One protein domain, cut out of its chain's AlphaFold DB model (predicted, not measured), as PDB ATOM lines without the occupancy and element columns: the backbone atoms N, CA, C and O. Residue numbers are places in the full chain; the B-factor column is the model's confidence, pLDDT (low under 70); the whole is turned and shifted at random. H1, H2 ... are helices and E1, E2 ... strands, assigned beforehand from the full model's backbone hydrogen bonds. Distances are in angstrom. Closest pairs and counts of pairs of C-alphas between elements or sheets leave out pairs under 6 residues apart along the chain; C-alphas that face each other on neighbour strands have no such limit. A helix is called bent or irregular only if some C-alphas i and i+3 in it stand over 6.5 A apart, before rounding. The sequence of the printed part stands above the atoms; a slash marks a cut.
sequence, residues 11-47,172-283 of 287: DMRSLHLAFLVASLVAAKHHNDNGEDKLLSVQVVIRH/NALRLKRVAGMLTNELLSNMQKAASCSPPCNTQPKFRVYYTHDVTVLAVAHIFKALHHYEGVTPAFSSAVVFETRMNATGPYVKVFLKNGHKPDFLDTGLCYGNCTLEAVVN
ATOM      1  N   ASP A  11     176.159 218.450 164.823       46.69
ATOM      2  CA  ASP A  11     176.829 217.178 165.121       46.69
ATOM      3  C   ASP A  11     176.634 216.188 163.956       46.69
ATOM      4  O   ASP A  11     175.515 215.764 163.647       46.69
ATOM      5  N   MET A  12     177.737 215.801 163.311       42.84
ATOM      6  CA  MET A  12     177.749 214.871 162.178       42.84
ATOM      7  C   MET A  12     177.129 213.502 162.497       42.84
ATOM      8  O   MET A  12     176.634 212.841 161.577       42.84
ATOM      9  N   ARG A  13     177.127 213.059 163.764       57.00
ATOM     10  CA  ARG A  13     176.479 211.793 164.163       57.00
ATOM     11  C   ARG A  13     174.957 211.910 164.136       57.00
ATOM     12  O   ARG A  13     174.285 211.005 163.643       57.00
ATOM     13  N   SER A  14     174.433 213.040 164.596       53.88
ATOM     14  CA  SER A  14     173.004 213.363 164.540       53.88
ATOM     15  C   SER A  14     172.526 213.525 163.096       53.88
ATOM     16  O   SER A  14     171.455 213.031 162.743       53.88
ATOM     17  N   LEU A  15     173.359 214.112 162.230       57.34
ATOM     18  CA  LEU A  15     173.067 214.236 160.799       57.34
ATOM     19  C   LEU A  15     172.995 212.871 160.094       57.34
ATOM     20  O   LEU A  15     172.048 212.610 159.354       57.34
ATOM     21  N   HIS A  16     173.954 211.974 160.361       63.50
ATOM     22  CA  HIS A  16     173.934 210.604 159.829       63.50
ATOM     23  C   HIS A  16     172.689 209.839 160.268       63.50
ATOM     24  O   HIS A  16     172.095 209.108 159.481       63.50
ATOM     25  N   LEU A  17     172.285 210.018 161.523       64.19
ATOM     26  CA  LEU A  17     171.107 209.375 162.074       64.19
ATOM     27  C   LEU A  17     169.818 209.868 161.411       64.19
ATOM     28  O   LEU A  17     168.988 209.043 161.034       64.19
ATOM     29  N   ALA A  18     169.668 211.180 161.220       62.50
ATOM     30  CA  ALA A  18     168.543 211.750 160.482       62.50
ATOM     31  C   ALA A  18     168.474 211.198 159.049       62.50
ATOM     32  O   ALA A  18     167.397 210.833 158.578       62.50
ATOM     33  N   PHE A  19     169.628 211.055 158.391       64.69
ATOM     34  CA  PHE A  19     169.723 210.485 157.047       64.69
ATOM     35  C   PHE A  19     169.340 209.000 157.006       64.69
ATOM     36  O   PHE A  19     168.637 208.559 156.097       64.69
ATOM     37  N   LEU A  20     169.747 208.226 158.017       66.69
ATOM     38  CA  LEU A  20     169.393 206.811 158.171       66.69
ATOM     39  C   LEU A  20     167.893 206.627 158.411       66.69
ATOM     40  O   LEU A  20     167.274 205.764 157.794       66.69
ATOM     41  N   VAL A  21     167.302 207.462 159.271       64.38
ATOM     42  CA  VAL A  21     165.854 207.483 159.518       64.38
ATOM     43  C   VAL A  21     165.103 207.803 158.226       64.38
ATOM     44  O   VAL A  21     164.198 207.059 157.859       64.38
ATOM     45  N   ALA A  22     165.518 208.841 157.493       64.12
ATOM     46  CA  ALA A  22     164.902 209.212 156.219       64.12
ATOM     47  C   ALA A  22     165.008 208.096 155.165       64.12
ATOM     48  O   ALA A  22     164.035 207.803 154.472       64.12
ATOM     49  N   SER A  23     166.168 207.442 155.073       60.81
ATOM     50  CA  SER A  23     166.425 206.384 154.086       60.81
ATOM     51  C   SER A  23     165.604 205.123 154.360       60.81
ATOM     52  O   SER A  23     165.069 204.522 153.432       60.81
ATOM     53  N   LEU A  24     165.461 204.733 155.631       61.84
ATOM     54  CA  LEU A  24     164.664 203.567 156.029       61.84
ATOM     55  C   LEU A  24     163.163 203.800 155.828       61.84
ATOM     56  O   LEU A  24     162.466 202.903 155.357       61.84
ATOM     57  N   VAL A  25     162.686 205.008 156.137       61.81
ATOM     58  CA  VAL A  25     161.298 205.419 155.880       61.81
ATOM     59  C   VAL A  25     160.990 205.378 154.379       61.81
ATOM     60  O   VAL A  25     160.001 204.776 153.965       61.81
ATOM     61  N   ALA A  26     161.874 205.929 153.542       60.16
ATOM     62  CA  ALA A  26     161.693 205.929 152.091       60.16
ATOM     63  C   ALA A  26     161.743 204.516 151.471       60.16
ATOM     64  O   ALA A  26     160.991 204.225 150.543       60.16
ATOM     65  N   ALA A  27     162.596 203.621 151.985       55.91
ATOM     66  CA  ALA A  27     162.788 202.284 151.419       55.91
ATOM     67  C   ALA A  27     161.605 201.327 151.658       55.91
ATOM     68  O   ALA A  27     161.359 200.445 150.836       55.91
ATOM     69  N   LYS A  28     160.846 201.491 152.751       59.09
ATOM     70  CA  LYS A  28     159.744 200.577 153.108       59.09
ATOM     71  C   LYS A  28     158.505 200.719 152.206       59.09
ATOM     72  O   LYS A  28     157.666 199.824 152.194       59.09
ATOM     73  N   HIS A  29     158.388 201.803 151.433       56.12
ATOM     74  CA  HIS A  29     157.141 202.184 150.752       56.12
ATOM     75  C   HIS A  29     157.215 202.253 149.218       56.12
ATOM     76  O   HIS A  29     156.346 202.839 148.585       56.12
ATOM     77  N   HIS A  30     158.197 201.607 148.584       50.84
ATOM     78  CA  HIS A  30     158.378 201.681 147.126       50.84
ATOM     79  C   HIS A  30     157.353 200.876 146.283       50.84
ATOM     80  O   HIS A  30     157.594 200.635 145.101       50.84
ATOM     81  N   ASN A  31     156.219 200.462 146.862       52.91
ATOM     82  CA  ASN A  31     155.205 199.631 146.201       52.91
ATOM     83  C   ASN A  31     153.789 200.234 146.270       52.91
ATOM     84  O   ASN A  31     152.814 199.501 146.417       52.91
ATOM     85  N   ASP A  32     153.673 201.564 146.216       57.16
ATOM     86  CA  ASP A  32     152.372 202.230 146.120       57.16
ATOM     87  C   ASP A  32     151.953 202.361 144.651       57.16
ATOM     88  O   ASP A  32     152.659 202.950 143.833       57.16
ATOM     89  N   ASN A  33     150.764 201.845 144.327       63.97
ATOM     90  CA  ASN A  33     150.141 201.836 142.994       63.97
ATOM     91  C   ASN A  33     149.725 203.242 142.490       63.97
ATOM     92  O   ASN A  33     148.785 203.377 141.713       63.97
ATOM     93  N   GLY A  34     150.378 204.308 142.962       68.38
ATOM     94  CA  GLY A  34     150.058 205.705 142.655       68.38
ATOM     95  C   GLY A  34     148.889 206.298 143.452       68.38
ATOM     96  O   GLY A  34     148.690 207.510 143.400       68.38
ATOM     97  N   GLU A  35     148.147 205.483 144.208       80.50
ATOM     98  CA  GLU A  35     146.981 205.933 144.981       80.50
ATOM     99  C   GLU A  35     147.325 206.454 146.380       80.50
ATOM    100  O   GLU A  35     146.581 207.277 146.905       80.50
ATOM    101  N   ASP A  36     148.436 206.014 146.976       88.12
ATOM    102  CA  ASP A  36     148.903 206.471 148.288       88.12
ATOM    103  C   ASP A  36     150.194 207.285 148.135       88.12
ATOM    104  O   ASP A  36     151.175 206.847 147.534       88.12
ATOM    105  N   LYS A  37     150.176 208.516 148.645       88.81
ATOM    106  CA  LYS A  37     151.235 209.502 148.446       88.81
ATOM    107  C   LYS A  37     151.732 210.040 149.776       88.81
ATOM    108  O   LYS A  37     150.983 210.668 150.522       88.81
ATOM    109  N   LEU A  38     153.036 209.915 150.010       90.06
ATOM    110  CA  LEU A  38     153.718 210.586 151.112       90.06
ATOM    111  C   LEU A  38     153.782 212.105 150.873       90.06
ATOM    112  O   LEU A  38     154.293 212.567 149.849       90.06
ATOM    113  N   LEU A  39     153.268 212.883 151.826       91.25
ATOM    114  CA  LEU A  39     153.242 214.347 151.779       91.25
ATOM    115  C   LEU A  39     154.372 214.963 152.606       91.25
ATOM    116  O   LEU A  39     155.065 215.865 152.130       91.25
ATOM    117  N   SER A  40     154.567 214.482 153.834       92.88
ATOM    118  CA  SER A  40     155.623 214.959 154.725       92.88
ATOM    119  C   SER A  40     156.015 213.908 155.760       92.88
ATOM    120  O   SER A  40     155.238 213.010 156.090       92.88
ATOM    121  N   VAL A  41     157.233 214.042 156.278       93.31
ATOM    122  CA  VAL A  41     157.770 213.237 157.372       93.31
ATOM    123  C   VAL A  41     158.270 214.166 158.468       93.31
ATOM    124  O   VAL A  41     158.984 215.139 158.206       93.31
ATOM    125  N   GLN A  42     157.911 213.857 159.706       94.81
ATOM    126  CA  GLN A  42     158.384 214.566 160.889       94.81
ATOM    127  C   GLN A  42     158.955 213.560 161.882       94.81
ATOM    128  O   GLN A  42     158.355 212.518 162.123       94.81
ATOM    129  N   VAL A  43     160.111 213.867 162.458       94.25
ATOM    130  CA  VAL A  43     160.825 212.974 163.373       94.25
ATOM    131  C   VAL A  43     161.072 213.707 164.679       94.25
ATOM    132  O   VAL A  43     161.739 214.736 164.680       94.25
ATOM    133  N   VAL A  44     160.593 213.170 165.794       94.50
ATOM    134  CA  VAL A  44     160.968 213.616 167.142       94.50
ATOM    135  C   VAL A  44     161.958 212.608 167.696       94.50
ATOM    136  O   VAL A  44     161.595 211.447 167.861       94.50
ATOM    137  N   ILE A  45     163.201 213.014 167.952       93.00
ATOM    138  CA  ILE A  45     164.296 212.084 168.259       93.00
ATOM    139  C   ILE A  45     165.076 212.468 169.514       93.00
ATOM    140  O   ILE A  45     165.450 213.625 169.703       93.00
ATOM    141  N   ARG A  46     165.393 211.463 170.338       90.19
ATOM    142  CA  ARG A  46     166.351 211.566 171.444       90.19
ATOM    143  C   ARG A  46     167.750 211.748 170.862       90.19
ATOM    144  O   ARG A  46     168.350 210.786 170.377       90.19
ATOM    145  N   HIS A  47     168.254 212.976 170.901       79.50
ATOM    146  CA  HIS A  47     169.446 213.376 170.148       79.50
ATOM    147  C   HIS A  47     170.771 213.112 170.861       79.50
ATOM    148  O   HIS A  47     171.827 213.171 170.235       79.50
ATOM    149  N   ASN A 172     149.513 213.329 184.029       93.94
ATOM    150  CA  ASN A 172     149.041 214.638 184.449       93.94
ATOM    151  C   ASN A 172     148.950 215.525 183.202       93.94
ATOM    152  O   ASN A 172     149.970 215.886 182.611       93.94
ATOM    153  N   ALA A 173     147.728 215.889 182.810       92.62
ATOM    154  CA  ALA A 173     147.467 216.636 181.580       92.62
ATOM    155  C   ALA A 173     148.213 217.980 181.519       92.62
ATOM    156  O   ALA A 173     148.725 218.360 180.465       92.62
ATOM    157  N   LEU A 174     148.318 218.694 182.644       90.50
ATOM    158  CA  LEU A 174     148.993 219.988 182.699       90.50
ATOM    159  C   LEU A 174     150.509 219.829 182.516       90.50
ATOM    160  O   LEU A 174     151.109 220.547 181.713       90.50
ATOM    161  N   ARG A 175     151.121 218.857 183.203       90.69
ATOM    162  CA  ARG A 175     152.552 218.544 183.062       90.69
ATOM    163  C   ARG A 175     152.876 218.075 181.643       90.69
ATOM    164  O   ARG A 175     153.800 218.605 181.027       90.69
ATOM    165  N   LEU A 176     152.052 217.196 181.076       92.62
ATOM    166  CA  LEU A 176     152.186 216.719 179.698       92.62
ATOM    167  C   LEU A 176     152.087 217.857 178.675       92.62
ATOM    168  O   LEU A 176     152.927 217.969 177.775       92.62
ATOM    169  N   LYS A 177     151.118 218.765 178.855       90.00
ATOM    170  CA  LYS A 177     150.956 219.969 178.026       90.00
ATOM    171  C   LYS A 177     152.171 220.890 178.112       90.00
ATOM    172  O   LYS A 177     152.571 221.445 177.091       90.00
ATOM    173  N   ARG A 178     152.813 221.032 179.276       87.38
ATOM    174  CA  ARG A 178     154.068 221.796 179.373       87.38
ATOM    175  C   ARG A 178     155.220 221.115 178.655       87.38
ATOM    176  O   ARG A 178     155.955 221.794 177.948       87.38
ATOM    177  N   VAL A 179     155.356 219.801 178.826       89.38
ATOM    178  CA  VAL A 179     156.467 219.011 178.281       89.38
ATOM    179  C   VAL A 179     156.445 218.938 176.762       89.38
ATOM    180  O   VAL A 179     157.482 219.130 176.128       89.38
ATOM    181  N   ALA A 180     155.282 218.673 176.170       92.25
ATOM    182  CA  ALA A 180     155.182 218.396 174.742       92.25
ATOM    183  C   ALA A 180     154.132 219.236 174.011       92.25
ATOM    184  O   ALA A 180     154.055 219.133 172.791       92.25
ATOM    185  N   GLY A 181     153.341 220.077 174.685       90.12
ATOM    186  CA  GLY A 181     152.201 220.761 174.063       90.12
ATOM    187  C   GLY A 181     152.586 221.664 172.890       90.12
ATOM    188  O   GLY A 181     151.983 221.562 171.825       90.12
ATOM    189  N   MET A 182     153.627 222.493 173.035       89.50
ATOM    190  CA  MET A 182     154.081 223.361 171.936       89.50
ATOM    191  C   MET A 182     154.616 222.557 170.744       89.50
ATOM    192  O   MET A 182     154.233 222.823 169.608       89.50
ATOM    193  N   LEU A 183     155.462 221.549 171.000       92.06
ATOM    194  CA  LEU A 183     155.990 220.675 169.950       92.06
ATOM    195  C   LEU A 183     154.861 219.908 169.258       92.06
ATOM    196  O   LEU A 183     154.841 219.796 168.040       92.06
ATOM    197  N   THR A 184     153.891 219.418 170.022       92.88
ATOM    198  CA  THR A 184     152.740 218.689 169.491       92.88
ATOM    199  C   THR A 184     151.881 219.583 168.602       92.88
ATOM    200  O   THR A 184     151.505 219.170 167.509       92.88
ATOM    201  N   ASN A 185     151.633 220.829 169.010       91.25
ATOM    202  CA  ASN A 185     150.924 221.800 168.179       91.25
ATOM    203  C   ASN A 185     151.674 222.094 166.868       91.25
ATOM    204  O   ASN A 185     151.064 222.152 165.804       91.25
ATOM    205  N   GLU A 186     153.001 222.226 166.929       93.56
ATOM    206  CA  GLU A 186     153.845 222.404 165.742       93.56
ATOM    207  C   GLU A 186     153.774 221.186 164.804       93.56
ATOM    208  O   GLU A 186     153.562 221.343 163.599       93.56
ATOM    209  N   LEU A 187     153.867 219.967 165.349       94.06
ATOM    210  CA  LEU A 187     153.721 218.722 164.589       94.06
ATOM    211  C   LEU A 187     152.370 218.679 163.864       94.06
ATOM    212  O   LEU A 187     152.345 218.463 162.652       94.06
ATOM    213  N   LEU A 188     151.267 218.932 164.575       93.75
ATOM    214  CA  LEU A 188     149.914 218.947 164.007       93.75
ATOM    215  C   LEU A 188     149.746 220.033 162.939       93.75
ATOM    216  O   LEU A 188     149.218 219.753 161.861       93.75
ATOM    217  N   SER A 189     150.256 221.242 163.189       93.44
ATOM    218  CA  SER A 189     150.230 222.341 162.217       93.44
ATOM    219  C   SER A 189     150.943 221.957 160.920       93.44
ATOM    220  O   SER A 189     150.441 222.217 159.827       93.44
ATOM    221  N   ASN A 190     152.092 221.288 161.013       93.94
ATOM    222  CA  ASN A 190     152.838 220.829 159.845       93.94
ATOM    223  C   ASN A 190     152.124 219.707 159.080       93.94
ATOM    224  O   ASN A 190     152.177 219.698 157.849       93.94
ATOM    225  N   MET A 191     151.422 218.800 159.770       93.56
ATOM    226  CA  MET A 191     150.587 217.780 159.117       93.56
ATOM    227  C   MET A 191     149.428 218.434 158.352       93.56
ATOM    228  O   MET A 191     149.203 218.111 157.187       93.56
ATOM    229  N   GLN A 192     148.745 219.405 158.966       93.38
ATOM    230  CA  GLN A 192     147.670 220.177 158.331       93.38
ATOM    231  C   GLN A 192     148.159 220.951 157.111       93.38
ATOM    232  O   GLN A 192     147.574 220.816 156.039       93.38
ATOM    233  N   LYS A 193     149.271 221.687 157.232       93.12
ATOM    234  CA  LYS A 193     149.880 222.417 156.109       93.12
ATOM    235  C   LYS A 193     150.271 221.489 154.963       93.12
ATOM    236  O   LYS A 193     150.103 221.861 153.808       93.12
ATOM    237  N   ALA A 194     150.800 220.301 155.263       92.19
ATOM    238  CA  ALA A 194     151.147 219.315 154.242       92.19
ATOM    239  C   ALA A 194     149.894 218.762 153.540       92.19
ATOM    240  O   ALA A 194     149.883 218.658 152.316       92.19
ATOM    241  N   ALA A 195     148.840 218.457 154.301       92.06
ATOM    242  CA  ALA A 195     147.578 217.928 153.786       92.06
ATOM    243  C   ALA A 195     146.773 218.944 152.960       92.06
ATOM    244  O   ALA A 195     146.149 218.565 151.974       92.06
ATOM    245  N   SER A 196     146.796 220.226 153.334       91.56
ATOM    246  CA  SER A 196     146.040 221.292 152.660       91.56
ATOM    247  C   SER A 196     146.760 221.896 151.451       91.56
ATOM    248  O   SER A 196     146.276 222.860 150.862       91.56
ATOM    249  N   CYS A 197     147.953 221.408 151.114       87.38
ATOM    250  CA  CYS A 197     148.772 222.022 150.083       87.38
ATOM    251  C   CYS A 197     148.396 221.525 148.683       87.38
ATOM    252  O   CYS A 197     148.620 220.361 148.342       87.38
ATOM    253  N   SER A 198     147.886 222.422 147.839       78.38
ATOM    254  CA  SER A 198     147.616 222.119 146.432       78.38
ATOM    255  C   SER A 198     148.923 222.014 145.631       78.38
ATOM    256  O   SER A 198     149.785 222.889 145.753       78.38
ATOM    257  N   PRO A 199     149.112 220.974 144.799       73.31
ATOM    258  CA  PRO A 199     150.286 220.870 143.940       73.31
ATOM    259  C   PRO A 199     150.417 222.071 142.980       73.31
ATOM    260  O   PRO A 199     149.411 222.485 142.406       73.31
ATOM    261  N   PRO A 200     151.639 222.588 142.741       72.88
ATOM    262  CA  PRO A 200     152.911 222.137 143.306       72.88
ATOM    263  C   PRO A 200     153.175 222.704 144.714       72.88
ATOM    264  O   PRO A 200     153.282 223.911 144.915       72.88
ATOM    265  N   CYS A 201     153.376 221.816 145.694       73.31
ATOM    266  CA  CYS A 201     153.671 222.195 147.078       73.31
ATOM    267  C   CYS A 201     155.176 222.425 147.304       73.31
ATOM    268  O   CYS A 201     155.838 221.681 148.028       73.31
ATOM    269  N   ASN A 202     155.745 223.422 146.629       77.75
ATOM    270  CA  ASN A 202     157.198 223.638 146.628       77.75
ATOM    271  C   ASN A 202     157.705 224.428 147.846       77.75
ATOM    272  O   ASN A 202     158.910 224.519 148.054       77.75
ATOM    273  N   THR A 203     156.807 225.002 148.647       80.25
ATOM    274  CA  THR A 203     157.155 225.893 149.765       80.25
ATOM    275  C   THR A 203     157.164 225.201 151.126       80.25
ATOM    276  O   THR A 203     157.681 225.766 152.086       80.25
ATOM    277  N   GLN A 204     156.613 223.986 151.237       84.00
ATOM    278  CA  GLN A 204     156.573 223.252 152.501       84.00
ATOM    279  C   GLN A 204     157.755 222.279 152.612       84.00
ATOM    280  O   GLN A 204     157.942 221.439 151.726       84.00
ATOM    281  N   PRO A 205     158.525 222.322 153.716       89.69
ATOM    282  CA  PRO A 205     159.496 221.281 154.018       89.69
ATOM    283  C   PRO A 205     158.836 219.895 154.024       89.69
ATOM    284  O   PRO A 205     157.824 219.682 154.695       89.69
ATOM    285  N   LYS A 206     159.425 218.942 153.293       89.38
ATOM    286  CA  LYS A 206     158.948 217.548 153.235       89.38
ATOM    287  C   LYS A 206     159.480 216.681 154.375       89.38
ATOM    288  O   LYS A 206     158.906 215.638 154.657       89.38
ATOM    289  N   PHE A 207     160.563 217.105 155.019       91.62
ATOM    290  CA  PHE A 207     161.227 216.370 156.089       91.62
ATOM    291  C   PHE A 207     161.610 217.339 157.207       91.62
ATOM    292  O   PHE A 207     162.246 218.359 156.940       91.62
ATOM    293  N   ARG A 208     161.204 217.043 158.443       93.25
ATOM    294  CA  ARG A 208     161.556 217.819 159.643       93.25
ATOM    295  C   ARG A 208     162.085 216.891 160.725       93.25
ATOM    296  O   ARG A 208     161.538 215.809 160.931       93.25
ATOM    297  N   VAL A 209     163.116 217.332 161.439       90.81
ATOM    298  CA  VAL A 209     163.685 216.605 162.578       90.81
ATOM    299  C   VAL A 209     163.750 217.532 163.780       90.81
ATOM    300  O   VAL A 209     164.354 218.599 163.716       90.81
ATOM    301  N   TYR A 210     163.151 217.091 164.876       91.06
ATOM    302  CA  TYR A 210     163.136 217.753 166.167       91.06
ATOM    303  C   TYR A 210     164.042 216.972 167.113       91.06
ATOM    304  O   TYR A 210     163.712 215.869 167.554       91.06
ATOM    305  N   TYR A 211     165.208 217.542 167.395       87.25
ATOM    306  CA  TYR A 211     166.163 216.989 168.347       87.25
ATOM    307  C   TYR A 211     165.730 217.340 169.768       87.25
ATOM    308  O   TYR A 211     165.553 218.508 170.103       87.25
ATOM    309  N   THR A 212     165.535 216.323 170.598       89.19
ATOM    310  CA  THR A 212     164.999 216.470 171.951       89.19
ATOM    311  C   THR A 212     165.556 215.392 172.900       89.19
ATOM    312  O   THR A 212     166.523 214.698 172.570       89.19
ATOM    313  N   HIS A 213     164.977 215.260 174.092       88.62
ATOM    314  CA  HIS A 213     165.383 214.357 175.164       88.62
ATOM    315  C   HIS A 213     164.333 213.270 175.409       88.62
ATOM    316  O   HIS A 213     163.213 213.318 174.900       88.62
ATOM    317  N   ASP A 214     164.710 212.275 176.204       90.19
ATOM    318  CA  ASP A 214     163.850 211.154 176.591       90.19
ATOM    319  C   ASP A 214     162.504 211.593 177.184       90.19
ATOM    320  O   ASP A 214     161.486 211.044 176.773       90.19
ATOM    321  N   VAL A 215     162.477 212.606 178.060       92.94
ATOM    322  CA  VAL A 215     161.239 213.156 178.653       92.94
ATOM    323  C   VAL A 215     160.231 213.567 177.573       92.94
ATOM    324  O   VAL A 215     159.073 213.151 177.603       92.94
ATOM    325  N   THR A 216     160.660 214.348 176.582       93.25
ATOM    326  CA  THR A 216     159.784 214.816 175.501       93.25
ATOM    327  C   THR A 216     159.433 213.694 174.527       93.25
ATOM    328  O   THR A 216     158.295 213.631 174.074       93.25
ATOM    329  N   VAL A 217     160.368 212.786 174.218       94.94
ATOM    330  CA  VAL A 217     160.078 211.609 173.379       94.94
ATOM    331  C   VAL A 217     159.001 210.739 174.026       94.94
ATOM    332  O   VAL A 217     158.071 210.331 173.339       94.94
ATOM    333  N   LEU A 218     159.076 210.507 175.340       95.12
ATOM    334  CA  LEU A 218     158.065 209.770 176.104       95.12
ATOM    335  C   LEU A 218     156.722 210.499 176.141       95.12
ATOM    336  O   LEU A 218     155.690 209.872 175.915       95.12
ATOM    337  N   ALA A 219     156.726 211.816 176.351       95.19
ATOM    338  CA  ALA A 219     155.517 212.633 176.306       95.19
ATOM    339  C   ALA A 219     154.827 212.575 174.932       95.19
ATOM    340  O   ALA A 219     153.625 212.332 174.846       95.19
ATOM    341  N   VAL A 220     155.587 212.732 173.844       95.19
ATOM    342  CA  VAL A 220     155.067 212.610 172.475       95.19
ATOM    343  C   VAL A 220     154.577 211.184 172.218       95.19
ATOM    344  O   VAL A 220     153.466 211.001 171.730       95.19
ATOM    345  N   ALA A 221     155.341 210.160 172.603       95.38
ATOM    346  CA  ALA A 221     154.907 208.772 172.475       95.38
ATOM    347  C   ALA A 221     153.610 208.497 173.254       95.38
ATOM    348  O   ALA A 221     152.770 207.744 172.778       95.38
ATOM    349  N   HIS A 222     153.404 209.118 174.415       95.06
ATOM    350  CA  HIS A 222     152.153 209.014 175.166       95.06
ATOM    351  C   HIS A 222     150.975 209.649 174.421       95.06
ATOM    352  O   HIS A 222     149.959 208.985 174.219       95.06
ATOM    353  N   ILE A 223     151.126 210.901 173.973       93.25
ATOM    354  CA  ILE A 223     150.091 211.641 173.228       93.25
ATOM    355  C   ILE A 223     149.645 210.846 171.997       93.25
ATOM    356  O   ILE A 223     148.454 210.691 171.735       93.25
ATOM    357  N   PHE A 224     150.609 210.270 171.279       92.25
ATOM    358  CA  PHE A 224     150.368 209.429 170.115       92.25
ATOM    359  C   PHE A 224     150.429 207.937 170.464       92.25
ATOM    360  O   PHE A 224     150.999 207.170 169.694       92.25
ATOM    361  N   LYS A 225     149.862 207.534 171.618       91.12
ATOM    362  CA  LYS A 225     149.590 206.153 172.109       91.12
ATOM    363  C   LYS A 225     150.642 205.073 171.784       91.12
ATOM    364  O   LYS A 225     150.339 203.885 171.751       91.12
ATOM    365  N   ALA A 226     151.890 205.469 171.607       92.94
ATOM    366  CA  ALA A 226     153.035 204.643 171.254       92.94
ATOM    367  C   ALA A 226     153.871 204.253 172.481       92.94
ATOM    368  O   ALA A 226     154.771 203.426 172.378       92.94
ATOM    369  N   LEU A 227     153.580 204.846 173.642       94.25
ATOM    370  CA  LEU A 227     154.342 204.681 174.882       94.25
ATOM    371  C   LEU A 227     154.591 203.209 175.257       94.25
ATOM    372  O   LEU A 227     155.694 202.853 175.663       94.25
ATOM    373  N   HIS A 228     153.587 202.351 175.067       93.06
ATOM    374  CA  HIS A 228     153.648 200.935 175.425       93.06
ATOM    375  C   HIS A 228     154.740 200.148 174.671       93.06
ATOM    376  O   HIS A 228     155.239 199.155 175.195       93.06
ATOM    377  N   HIS A 229     155.187 200.616 173.499       93.19
ATOM    378  CA  HIS A 229     156.270 199.976 172.740       93.19
ATOM    379  C   HIS A 229     157.659 200.124 173.377       93.19
ATOM    380  O   HIS A 229     158.611 199.495 172.921       93.19
ATOM    381  N   TYR A 230     157.805 200.948 174.416       93.75
ATOM    382  CA  TYR A 230     159.033 200.992 175.211       93.75
ATOM    383  C   TYR A 230     159.109 199.887 176.273       93.75
ATOM    384  O   TYR A 230     160.159 199.734 176.894       93.75
ATOM    385  N   GLU A 231     158.027 199.129 176.498       93.88
ATOM    386  CA  GLU A 231     157.982 197.985 177.427       93.88
ATOM    387  C   GLU A 231     158.453 198.320 178.858       93.88
ATOM    388  O   GLU A 231     159.042 197.497 179.561       93.88
ATOM    389  N   GLY A 232     158.219 199.556 179.303       93.94
ATOM    390  CA  GLY A 232     158.629 199.994 180.635       93.94
ATOM    391  C   GLY A 232     160.132 200.258 180.780       93.94
ATOM    392  O   GLY A 232     160.635 200.265 181.902       93.94
ATOM    393  N   VAL A 233     160.876 200.423 179.681       93.12
ATOM    394  CA  VAL A 233     162.333 200.633 179.668       93.12
ATOM    395  C   VAL A 233     162.653 201.992 179.051       93.12
ATOM    396  O   VAL A 233     162.102 202.353 178.015       93.12
ATOM    397  N   THR A 234     163.573 202.753 179.659       91.69
ATOM    398  CA  THR A 234     163.978 204.077 179.150       91.69
ATOM    399  C   THR A 234     164.292 204.048 177.650       91.69
ATOM    400  O   THR A 234     165.050 203.158 177.232       91.69
ATOM    401  N   PRO A 235     163.828 205.042 176.865       92.25
ATOM    402  CA  PRO A 235     164.177 205.165 175.457       92.25
ATOM    403  C   PRO A 235     165.692 205.115 175.252       92.25
ATOM    404  O   PRO A 235     166.450 205.884 175.849       92.25
ATOM    405  N   ALA A 236     166.151 204.214 174.389       90.62
ATOM    406  CA  ALA A 236     167.557 204.115 174.031       90.62
ATOM    407  C   ALA A 236     168.033 205.359 173.259       90.62
ATOM    408  O   ALA A 236     167.241 206.136 172.719       90.62
ATOM    409  N   PHE A 237     169.349 205.542 173.152       87.12
ATOM    410  CA  PHE A 237     169.939 206.556 172.274       87.12
ATOM    411  C   PHE A 237     169.412 206.448 170.855       87.12
ATOM    412  O   PHE A 237     169.395 205.354 170.299       87.12
ATOM    413  N   SER A 238     169.015 207.581 170.270       88.88
ATOM    414  CA  SER A 238     168.378 207.635 168.953       88.88
ATOM    415  C   SER A 238     166.971 207.040 168.882       88.88
ATOM    416  O   SER A 238     166.506 206.689 167.796       88.88
ATOM    417  N   SER A 239     166.281 206.917 170.017       92.69
ATOM    418  CA  SER A 239     164.847 206.635 170.000       92.69
ATOM    419  C   SER A 239     164.079 207.772 169.346       92.69
ATOM    420  O   SER A 239     164.372 208.935 169.619       92.69
ATOM    421  N   ALA A 240     163.100 207.444 168.511       94.12
ATOM    422  CA  ALA A 240     162.329 208.414 167.760       94.12
ATOM    423  C   ALA A 240     160.853 208.032 167.649       94.12
ATOM    424  O   ALA A 240     160.516 206.853 167.528       94.12
ATOM    425  N   VAL A 241     160.003 209.057 167.610       94.88
ATOM    426  CA  VAL A 241     158.626 208.971 167.120       94.88
ATOM    427  C   VAL A 241     158.597 209.635 165.747       94.88
ATOM    428  O   VAL A 241     159.018 210.785 165.598       94.88
ATOM    429  N   VAL A 242     158.160 208.895 164.735       94.19
ATOM    430  CA  VAL A 242     158.112 209.344 163.342       94.19
ATOM    431  C   VAL A 242     156.668 209.451 162.899       94.19
ATOM    432  O   VAL A 242     155.875 208.544 163.124       94.19
ATOM    433  N   PHE A 243     156.352 210.550 162.236       93.94
ATOM    434  CA  PHE A 243     155.044 210.827 161.677       93.94
ATOM    435  C   PHE A 243     155.163 210.925 160.168       93.94
ATOM    436  O   PHE A 243     155.947 211.731 159.665       93.94
ATOM    437  N   GLU A 244     154.357 210.154 159.454       93.00
ATOM    438  CA  GLU A 244     154.175 210.296 158.015       93.00
ATOM    439  C   GLU A 244     152.789 210.857 157.747       93.00
ATOM    440  O   GLU A 244     151.790 210.199 158.031       93.00
ATOM    441  N   THR A 245     152.712 212.057 157.177       92.94
ATOM    442  CA  THR A 245     151.460 212.566 156.612       92.94
ATOM    443  C   THR A 245     151.347 212.069 155.184       92.94
ATOM    444  O   THR A 245     152.242 212.298 154.367       92.94
ATOM    445  N   ARG A 246     150.249 211.388 154.880       92.12
ATOM    446  CA  ARG A 246     150.004 210.714 153.605       92.12
ATOM    447  C   ARG A 246     148.637 211.113 153.056       92.12
ATOM    448  O   ARG A 246     147.803 211.648 153.783       92.12
ATOM    449  N   MET A 247     148.427 210.886 151.769       90.50
ATOM    450  CA  MET A 247     147.169 211.120 151.063       90.50
ATOM    451  C   MET A 247     146.810 209.858 150.298       90.50
ATOM    452  O   MET A 247     147.633 209.384 149.522       90.50
ATOM    453  N   ASN A 248     145.591 209.360 150.479       90.19
ATOM    454  CA  ASN A 248     145.041 208.283 149.660       90.19
ATOM    455  C   ASN A 248     143.675 208.684 149.072       90.19
ATOM    456  O   ASN A 248     143.231 209.822 149.241       90.19
ATOM    457  N   ALA A 249     142.982 207.747 148.419       89.75
ATOM    458  CA  ALA A 249     141.656 207.975 147.836       89.75
ATOM    459  C   ALA A 249     140.586 208.462 148.841       89.75
ATOM    460  O   ALA A 249     139.619 209.102 148.441       89.75
ATOM    461  N   THR A 250     140.753 208.181 150.139       89.50
ATOM    462  CA  THR A 250     139.828 208.604 151.210       89.50
ATOM    463  C   THR A 250     140.190 209.951 151.840       89.50
ATOM    464  O   THR A 250     139.391 210.504 152.591       89.50
ATOM    465  N   GLY A 251     141.368 210.500 151.526       90.38
ATOM    466  CA  GLY A 251     141.845 211.781 152.039       90.38
ATOM    467  C   GLY A 251     143.168 211.690 152.812       90.38
ATOM    468  O   GLY A 251     143.884 210.683 152.737       90.38
ATOM    469  N   PRO A 252     143.541 212.770 153.527       92.31
ATOM    470  CA  PRO A 252     144.790 212.832 154.263       92.31
ATOM    471  C   PRO A 252     144.724 212.023 155.557       92.31
ATOM    472  O   PRO A 252     143.761 212.096 156.328       92.31
ATOM    473  N   TYR A 253     145.802 211.307 155.836       92.06
ATOM    474  CA  TYR A 253     145.921 210.470 157.017       92.06
ATOM    475  C   TYR A 253     147.355 210.478 157.554       92.06
ATOM    476  O   TYR A 253     148.282 210.957 156.893       92.06
ATOM    477  N   VAL A 254     147.543 209.978 158.774       91.62
ATOM    478  CA  VAL A 254     148.853 209.947 159.436       91.62
ATOM    479  C   VAL A 254     149.197 208.530 159.871       91.62
ATOM    480  O   VAL A 254     148.379 207.851 160.494       91.62
ATOM    481  N   LYS A 255     150.427 208.101 159.576       91.19
ATOM    482  CA  LYS A 255     151.048 206.929 160.207       91.19
ATOM    483  C   LYS A 255     152.023 207.388 161.277       91.19
ATOM    484  O   LYS A 255     152.758 208.356 161.070       91.19
ATOM    485  N   VAL A 256     152.027 206.691 162.408       91.56
ATOM    486  CA  VAL A 256     152.965 206.935 163.501       91.56
ATOM    487  C   VAL A 256     153.825 205.696 163.670       91.56
ATOM    488  O   VAL A 256     153.313 204.586 163.798       91.56
ATOM    489  N   PHE A 257     155.134 205.895 163.676       92.25
ATOM    490  CA  PHE A 257     156.103 204.843 163.911       92.25
ATOM    491  C   PHE A 257     156.934 205.157 165.141       92.25
ATOM    492  O   PHE A 257     157.252 206.314 165.422       92.25
ATOM    493  N   LEU A 258     157.350 204.111 165.840       93.12
ATOM    494  CA  LEU A 258     158.286 204.196 166.944       93.12
ATOM    495  C   LEU A 258     159.557 203.421 166.618       93.12
ATOM    496  O   LEU A 258     159.527 202.317 166.079       93.12
ATOM    497  N   LYS A 259     160.691 204.013 166.977       91.69
ATOM    498  CA  LYS A 259     162.014 203.395 166.910       91.69
ATOM    499  C   LYS A 259     162.690 203.565 168.261       91.69
ATOM    500  O   LYS A 259     162.785 204.686 168.745       91.69
ATOM    501  N   ASN A 260     163.175 202.488 168.875       91.75
ATOM    502  CA  ASN A 260     163.780 202.522 170.217       91.75
ATOM    503  C   ASN A 260     165.297 202.248 170.202       91.75
ATOM    504  O   ASN A 260     165.771 201.231 170.709       91.75
ATOM    505  N   GLY A 261     166.081 203.106 169.551       87.19
ATOM    506  CA  GLY A 261     167.531 202.923 169.459       87.19
ATOM    507  C   GLY A 261     168.075 203.059 168.044       87.19
ATOM    508  O   GLY A 261     167.346 203.398 167.118       87.19
ATOM    509  N   HIS A 262     169.348 202.719 167.825       77.31
ATOM    510  CA  HIS A 262     169.939 202.692 166.478       77.31
ATOM    511  C   HIS A 262     169.499 201.514 165.617       77.31
ATOM    512  O   HIS A 262     169.238 201.710 164.434       77.31
ATOM    513  N   LYS A 263     169.451 200.322 166.214       69.44
ATOM    514  CA  LYS A 263     169.249 199.044 165.527       69.44
ATOM    515  C   LYS A 263     167.806 198.528 165.390       69.44
ATOM    516  O   LYS A 263     167.653 197.608 164.598       69.44
ATOM    517  N   PRO A 264     166.785 199.000 166.132       67.31
ATOM    518  CA  PRO A 264     165.455 198.433 165.972       67.31
ATOM    519  C   PRO A 264     164.797 198.940 164.696       67.31
ATOM    520  O   PRO A 264     165.008 200.089 164.285       67.31
ATOM    521  N   ASP A 265     163.972 198.073 164.124       82.75
ATOM    522  CA  ASP A 265     163.065 198.415 163.042       82.75
ATOM    523  C   ASP A 265     162.045 199.464 163.495       82.75
ATOM    524  O   ASP A 265     161.757 199.629 164.684       82.75
ATOM    525  N   PHE A 266     161.487 200.184 162.523       85.81
ATOM    526  CA  PHE A 266     160.333 201.040 162.767       85.81
ATOM    527  C   PHE A 266     159.104 200.176 163.021       85.81
ATOM    528  O   PHE A 266     158.649 199.444 162.133       85.81
ATOM    529  N   LEU A 267     158.564 200.302 164.228       89.31
ATOM    530  CA  LEU A 267     157.313 199.688 164.635       89.31
ATOM    531  C   LEU A 267     156.178 200.640 164.281       89.31
ATOM    532  O   LEU A 267     156.182 201.785 164.724       89.31
ATOM    533  N   ASP A 268     155.229 200.180 163.469       88.31
ATOM    534  CA  ASP A 268     153.959 200.886 163.297       88.31
ATOM    535  C   ASP A 268     153.194 200.795 164.618       88.31
ATOM    536  O   ASP A 268     153.038 199.701 165.166       88.31
ATOM    537  N   THR A 269     152.769 201.937 165.154       86.06
ATOM    538  CA  THR A 269     152.139 201.975 166.476       86.06
ATOM    539  C   THR A 269     150.690 201.510 166.455       86.06
ATOM    540  O   THR A 269     150.076 201.357 167.509       86.06
ATOM    541  N   GLY A 270     150.108 201.309 165.266       78.44
ATOM    542  CA  GLY A 270     148.734 200.837 165.122       78.44
ATOM    543  C   GLY A 270     147.698 201.794 165.713       78.44
ATOM    544  O   GLY A 270     146.572 201.375 165.977       78.44
ATOM    545  N   LEU A 271     148.056 203.073 165.914       74.56
ATOM    546  CA  LEU A 271     147.208 204.081 166.567       74.56
ATOM    547  C   LEU A 271     145.804 204.182 165.958       74.56
ATOM    548  O   LEU A 271     144.849 204.546 166.641       74.56
ATOM    549  N   CYS A 272     145.702 203.825 164.680       66.44
ATOM    550  CA  CYS A 272     144.468 203.538 163.981       66.44
ATOM    551  C   CYS A 272     144.693 202.333 163.063       66.44
ATOM    552  O   CYS A 272     145.373 202.454 162.041       66.44
ATOM    553  N   TYR A 273     144.092 201.187 163.389       62.00
ATOM    554  CA  TYR A 273     143.928 200.089 162.437       62.00
ATOM    555  C   TYR A 273     143.110 200.605 161.234       62.00
ATOM    556  O   TYR A 273     141.888 200.671 161.309       62.00
ATOM    557  N   GLY A 274     143.777 201.023 160.149       59.53
ATOM    558  CA  GLY A 274     143.120 201.427 158.894       59.53
ATOM    559  C   GLY A 274     143.231 202.899 158.469       59.53
ATOM    560  O   GLY A 274     142.314 203.378 157.815       59.53
ATOM    561  N   ASN A 275     144.349 203.582 158.757       63.06
ATOM    562  CA  ASN A 275     144.638 204.983 158.388       63.06
ATOM    563  C   ASN A 275     143.894 206.015 159.254       63.06
ATOM    564  O   ASN A 275     142.732 206.342 159.033       63.06
ATOM    565  N   CYS A 276     144.604 206.567 160.241       74.94
ATOM    566  CA  CYS A 276     144.117 207.651 161.097       74.94
ATOM    567  C   CYS A 276     143.874 208.896 160.242       74.94
ATOM    568  O   CYS A 276     144.844 209.503 159.778       74.94
ATOM    569  N   THR A 277     142.613 209.294 160.040       84.69
ATOM    570  CA  THR A 277     142.323 210.578 159.393       84.69
ATOM    571  C   THR A 277     143.055 211.679 160.151       84.69
ATOM    572  O   THR A 277     143.199 211.625 161.376       84.69
ATOM    573  N   LEU A 278     143.552 212.684 159.431       82.31
ATOM    574  CA  LEU A 278     144.250 213.793 160.080       82.31
ATOM    575  C   LEU A 278     143.381 214.448 161.170       82.31
ATOM    576  O   LEU A 278     143.886 214.826 162.222       82.31
ATOM    577  N   GLU A 279     142.072 214.515 160.942       83.06
ATOM    578  CA  GLU A 279     141.098 214.995 161.919       83.06
ATOM    579  C   GLU A 279     141.078 214.152 163.201       83.06
ATOM    580  O   GLU A 279     141.121 214.715 164.294       83.06
ATOM    581  N   ALA A 280     141.092 212.818 163.101       83.62
ATOM    582  CA  ALA A 280     141.149 211.947 164.275       83.62
ATOM    583  C   ALA A 280     142.419 212.200 165.101       83.62
ATOM    584  O   ALA A 280     142.361 212.247 166.328       83.62
ATOM    585  N   VAL A 281     143.556 212.426 164.442       82.44
ATOM    586  CA  VAL A 281     144.826 212.726 165.121       82.44
ATOM    587  C   VAL A 281     144.794 214.090 165.807       82.44
ATOM    588  O   VAL A 281     145.253 214.213 166.937       82.44
ATOM    589  N   VAL A 282     144.220 215.106 165.162       78.88
ATOM    590  CA  VAL A 282     144.078 216.452 165.741       78.88
ATOM    591  C   VAL A 282     143.119 216.438 166.939       78.88
ATOM    592  O   VAL A 282     143.415 217.042 167.968       78.88
ATOM    593  N   ASN A 283     142.005 215.708 166.844       73.44
ATOM    594  CA  ASN A 283     140.964 215.678 167.875       73.44
ATOM    595  C   ASN A 283     141.354 214.872 169.123       73.44
ATOM    596  O   ASN A 283     140.845 215.148 170.206       73.44
TER     597      ASN A 283
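AT A GLANCE: This is residues 11 to 47 and 172 to 283 of the 287 residues of a protein of Pristionchus pacificus (UniProt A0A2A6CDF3). A twisted sheet of four strands forms the core, with H2 and H3 packed on one face and H1 across the other, three layers with helices on both faces. H5 packs beside the E4 edge on the H2 side, and the long stretch 260 to 277 pairs briefly with E4 at residues 267 to 268 and 276 to 277. The printed part has 149 residues with five named helices and four strands, in the order H1 E1 H2 E2 H3 H4 E3 E4 H5; the sheet runs E2 E1 E3 E4, mixed, and the class is mixed, helices and strands. It is compact and rounded, with a radius of gyration of the C-alphas of 14.9 A and spans of 39 by 35 by 30 A.

IN THESE COORDINATES: Find C-alpha 12 at (177.749, 214.871, 162.178); from there H1 runs to residue 27, 22.3 A. E1, residues 37 to 46, covers 27.6 A. After the cut, H2 holds residues 173 to 195, 27.8 A; it is irregular, with a kink of 66 degrees near residue 180 and C-alphas 179 and 182 8.1 A apart. Next come E2, residues 207 to 212, H3, residues 214 to 223, and H4, residues 227 to 230. E3, residues 240 to 248, covers 25.0 A and E4, residues 251 to 259, 26.4 A. H5, residues 278 to 283, ends at C-alpha 283 (140.964, 215.678, 167.875).

HOW THE PARTS SIT: Start at E1: E2 is its parallel neighbour, with N 210 and O 43 at 2.8 A. E3 is its antiparallel neighbour, with N 39 and O 245 at 2.8 A. E3 and E4 form a hairpin, with N 242 and O 257 at 2.8 A. H1 is on the sheet at a height of 9.8 A, slantwise to the strands; its closest C-alphas to E2 are Ala 18 and Val 209, 7.2 A. On the opposite face H2 has a height of 8.9 A and H3 8.8 A. H2, with residues 176 to 184 alone, touches H3, closest at the C-alphas of Ala 180 and Thr 216, 5.9 A. H5 only just touches H2, with 3 pairs of C-alphas within 8 A, closest at Leu 188 and Val 282, 6.6 A. H4 only grazes the sheet. In H1, H3 and H5 every O i to N i+4 pair is within hydrogen-bond range, in H2 17 of 19; H4 is too short for such a pair.

THE WHOLE: Look from C-alpha 47 to C-alpha 172: residues 48 to 171 are not printed, and the gap is 24.9 A. The links H2 to E2 and E4 to H5 are long. Mean pLDDT of the printed part is 83.6; residues 11 to 34, 263 to 264 and 272 to 275 are under 70.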